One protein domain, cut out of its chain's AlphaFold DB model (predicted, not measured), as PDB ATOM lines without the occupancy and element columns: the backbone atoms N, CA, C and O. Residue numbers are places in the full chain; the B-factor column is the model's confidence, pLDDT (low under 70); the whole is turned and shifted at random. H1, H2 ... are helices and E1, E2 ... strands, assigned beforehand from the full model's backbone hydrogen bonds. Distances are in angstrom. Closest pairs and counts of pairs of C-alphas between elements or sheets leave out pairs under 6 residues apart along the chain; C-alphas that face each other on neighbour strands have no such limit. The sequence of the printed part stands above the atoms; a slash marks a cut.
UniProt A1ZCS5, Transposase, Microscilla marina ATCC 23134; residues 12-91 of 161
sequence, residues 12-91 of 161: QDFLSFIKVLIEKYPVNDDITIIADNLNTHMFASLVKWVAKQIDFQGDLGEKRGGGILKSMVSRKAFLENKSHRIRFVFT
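This is residues 12 to 91 of the 161 residues of the protein "Transposase" of Microscilla marina ATCC 23134 (UniProt A1ZCS5). Helices H3 and H4 lie side by side, with a small ribbon of two parallel strands, E1 and E2, whose E2 is next to H4; H1 is set loosely beside H3, and short H2 sits at one end. A long loop, residues 54 to 71, swings past H3 and H4 on the side away from the strands. The 80 printed residues hold four named helices and two named strands in the order H1 E1 H2 H3 H4 E2, a mixed class. The whole is compact, with a radius of gyration of the C-alphas of 11.9 A and spans of 35 by 27 by 22 A.

H1, residues 12 to 22, begins at C-alpha 12 (147.647, 175.182, 64.033) and is 15.3 A long. E1, residues 31 to 35, is 12.8 A long. H2 is residues 39 to 42, 5.4 A. H3, residues 44 to 53, is 14.4 A long. H4, residues 72 to 79, measures 10.3 A. E2, residues 86 to 90, is 13.4 A long and ends at C-alpha 90 (128.094, 173.908, 64.429).

E1 and E2 are parallel at 26 degrees, with N 89 and O 33 2.8 A apart, within hydrogen-bond range; with H2, H3 and H4 between them they form a strand-helix-strand unit, two parallel neighbour strands joined through helices. The closest C-alphas of H4 and E2, Leu 79 and Phe 88, are 5.4 A apart. H3 and H4 touch at Val 47 and Arg 75, C-alphas 6.5 A apart, at a shallow tilt of 15 degrees, the same way. H2 touches H4, the closest C-alphas being Met 42 and Lys 76, 5.9 A. H1 is close to H3 but not clearly touching, the closest C-alphas being Leu 15 and Leu 46, 6.0 A. In H1, H3 and H4 every O i to N i+4 pair is within hydrogen-bond range; H2 is too short for one.

The C-alphas farthest apart, those of Pro 26 and Gly 65, are 34.9 A apart. The printed part has no cut; its long link is H3 to H4. Mean pLDDT of the printed part is 91.5, and no printed residue is under 70.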
ATOM      1  N   GLN A  12     146.783 176.208  63.452       88.69
ATOM      2  CA  GLN A  12     147.647 175.182  64.033       88.69
ATOM      3  C   GLN A  12     147.322 174.911  65.501       88.69
ATOM      4  O   GLN A  12     147.318 173.748  65.909       88.69
ATOM      5  N   ASP A  13     147.018 175.953  66.276       89.19
ATOM      6  CA  ASP A  13     146.641 175.825  67.687       89.19
ATOM      7  C   ASP A  13     145.369 174.988  67.817       89.19
ATOM      8  O   ASP A  13     145.315 174.020  68.577       89.19
ATOM      9  N   PHE A  14     144.353 175.313  67.011       90.00
ATOM     10  CA  PHE A  14     143.094 174.581  67.029       90.00
ATOM     11  C   PHE A  14     143.272 173.132  66.569       90.00
ATOM     12  O   PHE A  14     142.761 172.218  67.214       90.00
ATOM     13  N   LEU A  15     144.035 172.891  65.500       92.50
ATOM     14  CA  LEU A  15     144.303 171.533  65.027       92.50
ATOM     15  C   LEU A  15     145.051 170.693  66.073       92.50
ATOM     16  O   LEU A  15     144.710 169.528  66.275       92.50
ATOM     17  N   SER A  16     146.050 171.270  66.739       92.00
ATOM     18  CA  SER A  16     146.805 170.598  67.805       92.00
ATOM     19  C   SER A  16     145.902 170.245  68.983       92.00
ATOM     20  O   SER A  16     145.928 169.113  69.463       92.00
ATOM     21  N   PHE A  17     145.025 171.169  69.382       90.94
ATOM     22  CA  PHE A  17     144.014 170.911  70.401       90.94
ATOM     23  C   PHE A  17     143.082 169.750  70.019       90.94
ATOM     24  O   PHE A  17     142.856 168.861  70.840       90.94
ATOM     25  N   ILE A  18     142.573 169.719  68.781       92.81
ATOM     26  CA  ILE A  18     141.693 168.635  68.317       92.81
ATOM     27  C   ILE A  18     142.419 167.287  68.309       92.81
ATOM     28  O   ILE A  18     141.843 166.304  68.764       92.81
ATOM     29  N   LYS A  19     143.680 167.221  67.867       93.50
ATOM     30  CA  LYS A  19     144.472 165.977  67.902       93.50
ATOM     31  C   LYS A  19     144.573 165.413  69.318       93.50
ATOM     32  O   LYS A  19     144.140 164.290  69.557       93.50
ATOM     33  N   VAL A  20     145.026 166.240  70.262       91.75
ATOM     34  CA  VAL A  20     145.163 165.856  71.677       91.75
ATOM     35  C   VAL A  20     143.812 165.494  72.300       91.75
ATOM     36  O   VAL A  20     143.746 164.668  73.207       91.75
ATOM     37  N   LEU A  21     142.715 166.117  71.857       91.50
ATOM     38  CA  LEU A  21     141.371 165.768  72.315       91.50
ATOM     39  C   LEU A  21     140.957 164.377  71.827       91.50
ATOM     40  O   LEU A  21     140.479 163.583  72.630       91.50
ATOM     41  N   ILE A  22     141.125 164.097  70.535       92.44
ATOM     42  CA  ILE A  22     140.688 162.845  69.906       92.44
ATOM     43  C   ILE A  22     141.523 161.655  70.388       92.44
ATOM     44  O   ILE A  22     140.959 160.591  70.621       92.44
ATOM     45  N   GLU A  23     142.821 161.839  70.637       91.75
ATOM     46  CA  GLU A  23     143.714 160.805  71.194       91.75
ATOM     47  C   GLU A  23     143.276 160.275  72.569       91.75
ATOM     48  O   GLU A  23     143.695 159.195  72.980       91.75
ATOM     49  N   LYS A  24     142.417 161.006  73.292       90.00
ATOM     50  CA  LYS A  24     141.882 160.571  74.592       90.00
ATOM     51  C   LYS A  24     140.755 159.549  74.479       90.00
ATOM     52  O   LYS A  24     140.374 158.984  75.501       90.00
ATOM     53  N   TYR A  25     140.204 159.350  73.285       91.44
ATOM     54  CA  TYR A  25     139.059 158.476  73.057       91.44
ATOM     55  C   TYR A  25     139.459 157.267  72.194       91.44
ATOM     56  O   TYR A  25     140.295 157.403  71.296       91.44
ATOM     57  N   PRO A  26     138.875 156.080  72.439       90.56
ATOM     58  CA  PRO A  26     139.132 154.880  71.650       90.56
ATOM     59  C   PRO A  26     138.932 155.062  70.141       90.56
ATOM     60  O   PRO A  26     138.103 155.849  69.682       90.56
ATOM     61  N   VAL A  27     139.655 154.258  69.352       87.75
ATOM     62  CA  VAL A  27     139.614 154.281  67.877       87.75
ATOM     63  C   VAL A  27     138.244 153.887  67.298       87.75
ATOM     64  O   VAL A  27     137.927 154.244  66.169       87.75
ATOM     65  N   ASN A  28     137.400 153.208  68.068       88.19
ATOM     66  CA  ASN A  28     136.094 152.745  67.592       88.19
ATOM     67  C   ASN A  28     134.933 153.633  68.052       88.19
ATOM     68  O   ASN A  28     133.795 153.374  67.676       88.19
ATOM     69  N   ASP A  29     135.209 154.671  68.846       91.19
ATOM     70  CA  ASP A  29     134.171 155.575  69.323       91.19
ATOM     71  C   ASP A  29     133.877 156.646  68.271       91.19
ATOM     72  O   ASP A  29     134.790 157.295  67.739       91.19
ATOM     73  N   ASP A  30     132.584 156.867  68.031       91.44
ATOM     74  CA  ASP A  30     132.093 158.017  67.285       91.44
ATOM     75  C   ASP A  30     132.170 159.274  68.151       91.44
ATOM     76  O   ASP A  30     131.624 159.350  69.256       91.44
ATOM     77  N   ILE A  31     132.824 160.304  67.626       94.56
ATOM     78  CA  ILE A  31     133.097 161.543  68.342       94.56
ATOM     79  C   ILE A  31     132.353 162.685  67.665       94.56
ATOM     80  O   ILE A  31     132.620 163.067  66.525       94.56
ATOM     81  N   THR A  32     131.422 163.274  68.416       93.69
ATOM     82  CA  THR A  32     130.704 164.484  68.014       93.69
ATOM     83  C   THR A  32     131.240 165.688  68.773       93.69
ATOM     84  O   THR A  32     131.104 165.769  69.993       93.69
ATOM     85  N   ILE A  33     131.789 166.658  68.049       93.19
ATOM     86  CA  ILE A  33     132.288 167.915  68.610       93.19
ATOM     87  C   ILE A  33     131.277 169.024  68.333       93.19
ATOM     88  O   ILE A  33     130.921 169.274  67.185       93.19
ATOM     89  N   ILE A  34     130.834 169.721  69.377       91.44
ATOM     90  CA  ILE A  34     129.981 170.906  69.239       91.44
ATOM     91  C   ILE A  34     130.876 172.147  69.248       91.44
ATOM     92  O   ILE A  34     131.661 172.329  70.179       91.44
ATOM     93  N   ALA A  35     130.760 172.993  68.227       90.69
ATOM     94  CA  ALA A  35     131.554 174.214  68.078       90.69
ATOM     95  C   ALA A  35     130.702 175.384  67.558       90.69
ATOM     96  O   ALA A  35     129.600 175.188  67.042       90.69
ATOM     97  N   ASP A  36     131.194 176.615  67.692       88.25
ATOM     98  CA  ASP A  36     130.583 177.777  67.037       88.25
ATOM     99  C   ASP A  36     131.068 177.914  65.575       88.25
ATOM    100  O   ASP A  36     131.942 177.178  65.119       88.25
ATOM    101  N   ASN A  37     130.502 178.848  64.800       86.25
ATOM    102  CA  ASN A  37     130.897 179.046  63.393       86.25
ATOM    103  C   ASN A  37     132.171 179.896  63.223       86.25
ATOM    104  O   ASN A  37     132.305 180.578  62.202       86.25
ATOM    105  N   LEU A  38     133.095 179.918  64.185       85.06
ATOM    106  CA  LEU A  38     134.347 180.639  63.993       85.06
ATOM    107  C   LEU A  38     135.113 180.040  62.804       85.06
ATOM    108  O   LEU A  38     135.279 178.824  62.700       85.06
ATOM    109  N   ASN A  39     135.620 180.897  61.912       85.38
ATOM    110  CA  ASN A  39     136.346 180.462  60.709       85.38
ATOM    111  C   ASN A  39     137.504 179.506  61.040       85.38
ATOM    112  O   ASN A  39     137.825 178.624  60.242       85.38
ATOM    113  N   THR A  40     138.088 179.644  62.235       82.56
ATOM    114  CA  THR A  40     139.183 178.791  62.689       82.56
ATOM    115  C   THR A  40     138.804 177.335  62.914       82.56
ATOM    116  O   THR A  40     139.672 176.467  62.903       82.56
ATOM    117  N   HIS A  41     137.516 177.040  63.061       84.94
ATOM    118  CA  HIS A  41     137.004 175.682  63.217       84.94
ATOM    119  C   HIS A  41     136.707 174.991  61.879       84.94
ATOM    120  O   HIS A  41     136.342 173.822  61.862       84.94
ATOM    121  N   MET A  42     136.881 175.688  60.748       89.00
ATOM    122  CA  MET A  42     136.540 175.203  59.399       89.00
ATOM    123  C   MET A  42     137.722 175.324  58.421       89.00
ATOM    124  O   MET A  42     137.556 175.524  57.209       89.00
ATOM    125  N   PHE A  43     138.947 175.246  58.936       90.81
ATOM    126  CA  PHE A  43     140.146 175.337  58.115       90.81
ATOM    127  C   PHE A  43     140.415 174.077  57.288       90.81
ATOM    128  O   PHE A  43     139.976 172.971  57.599       90.81
ATOM    129  N   ALA A  44     141.176 174.260  56.208       92.12
ATOM    130  CA  ALA A  44     141.520 173.175  55.297       92.12
ATOM    131  C   ALA A  44     142.406 172.113  55.967       92.12
ATOM    132  O   ALA A  44     142.241 170.932  55.673       92.12
ATOM    133  N   SER A  45     143.318 172.503  56.867       93.62
ATOM    134  CA  SER A  45     144.166 171.538  57.582       93.62
ATOM    135  C   SER A  45     143.360 170.580  58.456       93.62
ATOM    136  O   SER A  45     143.648 169.386  58.460       93.62
ATOM    137  N   LEU A  46     142.314 171.073  59.129       94.88
ATOM    138  CA  LEU A  46     141.416 170.243  59.925       94.88
ATOM    139  C   LEU A  46     140.676 169.232  59.053       94.88
ATOM    140  O   LEU A  46     140.664 168.053  59.382       94.88
ATOM    141  N   VAL A  47     140.122 169.668  57.919       95.69
ATOM    142  CA  VAL A  47     139.440 168.766  56.977       95.69
ATOM    143  C   VAL A  47     140.384 167.681  56.467       95.69
ATOM    144  O   VAL A  47     140.036 166.506  56.519       95.69
ATOM    145  N   LYS A  48     141.596 168.052  56.037       96.06
ATOM    146  CA  LYS A  48     142.618 167.087  55.596       96.06
ATOM    147  C   LYS A  48     142.969 166.089  56.697       96.06
ATOM    148  O   LYS A  48     143.135 164.903  56.429       96.06
ATOM    149  N   TRP A  49     143.092 166.566  57.933       96.19
ATOM    150  CA  TRP A  49     143.406 165.706  59.065       96.19
ATOM    151  C   TRP A  49     142.255 164.750  59.396       96.19
ATOM    152  O   TRP A  49     142.506 163.555  59.519       96.19
ATOM    153  N   VAL A  50     141.010 165.236  59.462       96.00
ATOM    154  CA  VAL A  50     139.819 164.394  59.676       96.00
ATOM    155  C   VAL A  50     139.695 163.349  58.571       96.00
ATOM    156  O   VAL A  50     139.533 162.178  58.884       96.00
ATOM    157  N   ALA A  51     139.856 163.744  57.305       96.44
ATOM    158  CA  ALA A  51     139.832 162.835  56.161       96.44
ATOM    159  C   ALA A  51     140.840 161.685  56.315       96.44
ATOM    160  O   ALA A  51     140.493 160.531  56.087       96.44
ATOM    161  N   LYS A  52     142.056 161.980  56.793       95.69
ATOM    162  CA  LYS A  52     143.058 160.951  57.104       95.69
ATOM    163  C   LYS A  52     142.631 160.035  58.257       95.69
ATOM    164  O   LYS A  52     142.905 158.846  58.205       95.69
ATOM    165  N   GLN A  53     141.999 160.570  59.305       94.06
ATOM    166  CA  GLN A  53     141.557 159.767  60.458       94.06
ATOM    167  C   GLN A  53     140.427 158.791  60.118       94.06
ATOM    168  O   GLN A  53     140.302 157.762  60.775       94.06
ATOM    169  N   ILE A  54     139.604 159.122  59.123       94.25
ATOM    170  CA  ILE A  54     138.475 158.292  58.684       94.25
ATOM    171  C   ILE A  54     138.787 157.477  57.420       94.25
ATOM    172  O   ILE A  54     137.866 156.925  56.830       94.25
ATOM    173  N   ASP A  55     140.052 157.455  56.987       94.31
ATOM    174  CA  ASP A  55     140.507 156.806  55.749       94.31
ATOM    175  C   ASP A  55     139.656 157.176  54.514       94.31
ATOM    176  O   ASP A  55     139.194 156.336  53.741       94.31
ATOM    177  N   PHE A  56     139.387 158.475  54.357       95.81
ATOM    178  CA  PHE A  56     138.547 158.994  53.283       95.81
ATOM    179  C   PHE A  56     139.194 158.770  51.909       95.81
ATOM    180  O   PHE A  56     140.237 159.346  51.612       95.81
ATOM    181  N   GLN A  57     138.525 157.992  51.053       93.81
ATOM    182  CA  GLN A  57     139.009 157.637  49.710       93.81
ATOM    183  C   GLN A  57     138.628 158.646  48.610       93.81
ATOM    184  O   GLN A  57     139.052 158.508  47.465       93.81
ATOM    185  N   GLY A  58     137.786 159.636  48.917       91.81
ATOM    186  CA  GLY A  58     137.348 160.631  47.937       91.81
ATOM    187  C   GLY A  58     138.364 161.756  47.718       91.81
ATOM    188  O   GLY A  58     139.252 161.993  48.538       91.81
ATOM    189  N   ASP A  59     138.184 162.516  46.637       92.06
ATOM    190  CA  ASP A  59     138.999 163.703  46.379       92.06
ATOM    191  C   ASP A  59     138.555 164.894  47.249       92.06
ATOM    192  O   ASP A  59     137.399 165.330  47.232       92.06
ATOM    193  N   LEU A  60     139.498 165.446  48.014       93.06
ATOM    194  CA  LEU A  60     139.288 166.646  48.824       93.06
ATOM    195  C   LEU A  60     139.335 167.932  47.984       93.06
ATOM    196  O   LEU A  60     138.798 168.962  48.412       93.06
ATOM    197  N   GLY A  61     139.957 167.897  46.807       91.69
ATOM    198  CA  GLY A  61     140.222 169.059  45.967       91.69
ATOM    199  C   GLY A  61     141.227 170.035  46.587       91.69
ATOM    200  O   GLY A  61     142.024 169.690  47.463       91.69
ATOM    201  N   GLU A  62     141.174 171.299  46.162       86.75
ATOM    202  CA  GLU A  62     142.184 172.309  46.497       86.75
ATOM    203  C   GLU A  62     141.594 173.598  47.080       86.75
ATOM    204  O   GLU A  62     140.449 173.992  46.840       86.75
ATOM    205  N   LYS A  63     142.409 174.315  47.862       79.31
ATOM    206  CA  LYS A  63     142.012 175.602  48.442       79.31
ATOM    207  C   LYS A  63     141.883 176.636  47.322       79.31
ATOM    208  O   LYS A  63     142.857 176.904  46.636       79.31
ATOM    209  N   ARG A  64     140.702 177.262  47.200       73.50
ATOM    210  CA  ARG A  64     140.324 178.193  46.107       73.50
ATOM    211  C   ARG A  64     140.170 177.541  44.718       73.50
ATOM    212  O   ARG A  64     139.847 178.256  43.779       73.50
ATOM    213  N   GLY A  65     140.322 176.218  44.613       76.69
ATOM    214  CA  GLY A  65     140.012 175.428  43.420       76.69
ATOM    215  C   GLY A  65     138.616 174.799  43.488       76.69
ATOM    216  O   GLY A  65     137.662 175.415  43.969       76.69
ATOM    217  N   GLY A  66     138.489 173.562  43.007       84.56
ATOM    218  CA  GLY A  66     137.286 172.731  43.146       84.56
ATOM    219  C   GLY A  66     137.279 171.878  44.422       84.56
ATOM    220  O   GLY A  66     138.267 171.817  45.151       84.56
ATOM    221  N   GLY A  67     136.153 171.208  44.687       91.38
ATOM    222  CA  GLY A  67     136.051 170.175  45.725       91.38
ATOM    223  C   GLY A  67     135.759 170.670  47.147       91.38
ATOM    224  O   GLY A  67     135.348 171.811  47.378       91.38
ATOM    225  N   ILE A  68     135.956 169.779  48.121       93.19
ATOM    226  CA  ILE A  68     135.621 169.986  49.538       93.19
ATOM    227  C   ILE A  68     136.437 171.134  50.143       93.19
ATOM    228  O   ILE A  68     135.913 171.934  50.922       93.19
ATOM    229  N   LEU A  69     137.708 171.274  49.766       93.94
ATOM    230  CA  LEU A  69     138.593 172.310  50.300       93.94
ATOM    231  C   LEU A  69     138.363 173.701  49.699       93.94
ATOM    232  O   LEU A  69     138.957 174.661  50.206       93.94
ATOM    233  N   LYS A  70     137.481 173.849  48.703       92.19
ATOM    234  CA  LYS A  70     137.201 175.112  48.002       92.19
ATOM    235  C   LYS A  70     136.807 176.246  48.945       92.19
ATOM    236  O   LYS A  70     137.488 177.272  48.995       92.19
ATOM    237  N   SER A  71     135.720 176.076  49.696       91.38
ATOM    238  CA  SER A  71     135.098 177.131  50.503       91.38
ATOM    239  C   SER A  71     134.895 176.697  51.954       91.38
ATOM    240  O   SER A  71     134.993 175.521  52.289       91.38
ATOM    241  N   MET A  72     134.602 177.645  52.850       90.38
ATOM    242  CA  MET A  72     134.239 177.283  54.228       90.38
ATOM    243  C   MET A  72     132.928 176.496  54.284       90.38
ATOM    244  O   MET A  72     132.793 175.628  55.133       90.38
ATOM    245  N   VAL A  73     131.998 176.756  53.362       91.06
ATOM    246  CA  VAL A  73     130.719 176.040  53.289       91.06
ATOM    247  C   VAL A  73     130.945 174.567  52.944       91.06
ATOM    248  O   VAL A  73     130.429 173.699  53.639       91.06
ATOM    249  N   SER A  74     131.769 174.273  51.932       94.00
ATOM    250  CA  SER A  74     132.067 172.888  51.542       94.00
ATOM    251  C   SER A  74     132.867 172.146  52.615       94.00
ATOM    252  O   SER A  74     132.595 170.981  52.896       94.00
ATOM    253  N   ARG A  75     133.804 172.834  53.280       95.31
ATOM    254  CA  ARG A  75     134.548 172.275  54.419       95.31
ATOM    255  C   ARG A  75     133.637 171.983  55.605       95.31
ATOM    256  O   ARG A  75     133.740 170.913  56.192       95.31
ATOM    257  N   LYS A  76     132.737 172.911  55.938       94.31
ATOM    258  CA  LYS A  76     131.741 172.737  56.996       94.31
ATOM    259  C   LYS A  76     130.861 171.520  56.715       94.31
ATOM    260  O   LYS A  76     130.756 170.661  57.580       94.31
ATOM    261  N   ALA A  77     130.322 171.408  55.502       94.69
ATOM    262  CA  ALA A  77     129.488 170.276  55.103       94.69
ATOM    263  C   ALA A  77     130.216 168.928  55.251       94.69
ATOM    264  O   ALA A  77     129.635 167.968  55.748       94.69
ATOM    265  N   PHE A  78     131.502 168.863  54.889       96.56
ATOM    266  CA  PHE A  78     132.314 167.665  55.114       96.56
ATOM    267  C   PHE A  78     132.489 167.350  56.605       96.56
ATOM    268  O   PHE A  78     132.348 166.201  57.012       96.56
ATOM    269  N   LEU A  79     132.776 168.358  57.434       96.31
ATOM    270  CA  LEU A  79     132.937 168.172  58.879       96.31
ATOM    271  C   LEU A  79     131.620 167.789  59.576       96.31
ATOM    272  O   LEU A  79     131.663 167.094  60.584       96.31
ATOM    273  N   GLU A  80     130.465 168.214  59.056       95.56
ATOM    274  CA  GLU A  80     129.134 167.903  59.605       95.56
ATOM    275  C   GLU A  80     128.566 166.551  59.146       95.56
ATOM    276  O   GLU A  80     127.491 166.149  59.601       95.56
ATOM    277  N   ASN A  81     129.267 165.829  58.265       95.44
ATOM    278  CA  ASN A  81     128.785 164.556  57.741       95.44
ATOM    279  C   ASN A  81     128.591 163.526  58.870       95.44
ATOM    280  O   ASN A  81     129.516 163.198  59.614       95.44
ATOM    281  N   LYS A  82     127.368 162.995  58.976       93.69
ATOM    282  CA  LYS A  82     126.960 162.049  60.025       93.69
ATOM    283  C   LYS A  82     127.635 160.685  59.909       93.69
ATOM    284  O   LYS A  82     127.704 159.988  60.912       93.69
ATOM    285  N   SER A  83     128.119 160.319  58.724       93.62
ATOM    286  CA  SER A  83     128.807 159.045  58.495       93.62
ATOM    287  C   SER A  83     130.271 159.066  58.938       93.62
ATOM    288  O   SER A  83     130.930 158.033  58.914       93.62
ATOM    289  N   HIS A  84     130.818 160.233  59.295       95.19
ATOM    290  CA  HIS A  84     132.195 160.332  59.763       95.19
ATOM    291  C   HIS A  84     132.279 160.003  61.249       95.19
ATOM    292  O   HIS A  84     131.558 160.587  62.059       95.19
ATOM    293  N   ARG A  85     133.258 159.166  61.608       93.56
ATOM    294  CA  ARG A  85     133.609 158.897  63.008       93.56
ATOM    295  C   ARG A  85     133.882 160.188  63.784       93.56
ATOM    296  O   ARG A  85     133.423 160.349  64.906       93.56
ATOM    297  N   ILE A  86     134.643 161.112  63.195       95.75
ATOM    298  CA  ILE A  86     134.902 162.435  63.774       95.75
ATOM    299  C   ILE A  86     134.033 163.441  63.033       95.75
ATOM    300  O   ILE A  86     134.315 163.774  61.880       95.75
ATOM    301  N   ARG A  87     133.001 163.952  63.706       94.81
ATOM    302  CA  ARG A  87     132.090 164.945  63.131       94.81
ATOM    303  C   ARG A  87     131.932 166.167  64.016       94.81
ATOM    304  O   ARG A  87     131.972 166.094  65.245       94.81
ATOM    305  N   PHE A  88     131.680 167.292  63.372       94.81
ATOM    306  CA  PHE A  88     131.359 168.552  64.019       94.81
ATOM    307  C   PHE A  88     129.861 168.832  63.915       94.81
ATOM    308  O   PHE A  88     129.191 168.427  62.971       94.81
ATOM    309  N   VAL A  89     129.328 169.528  64.910       92.62
ATOM    310  CA  VAL A  89     128.010 170.159  64.871       92.62
ATOM    311  C   VAL A  89     128.221 171.618  65.198       92.62
ATOM    312  O   VAL A  89     128.617 171.959  66.316       92.62
ATOM    313  N   PHE A  90     127.957 172.479  64.225       91.19
ATOM    314  CA  PHE A  90     128.094 173.908  64.429       91.19
ATOM    315  C   PHE A  90     126.773 174.496  64.915       91.19
ATOM    316  O   PHE A  90     125.713 174.232  64.343       91.19
ATOM    317  N   THR A  91     126.812 175.321  65.962       88.75
ATOM    318  CA  THR A  91     125.614 176.061  66.390       88.75
ATOM    319  C   THR A  91     125.106 176.946  65.247       88.75
ATOM    320  O   THR A  91     125.915 177.398  64.438       88.75
TER     321      THR A  91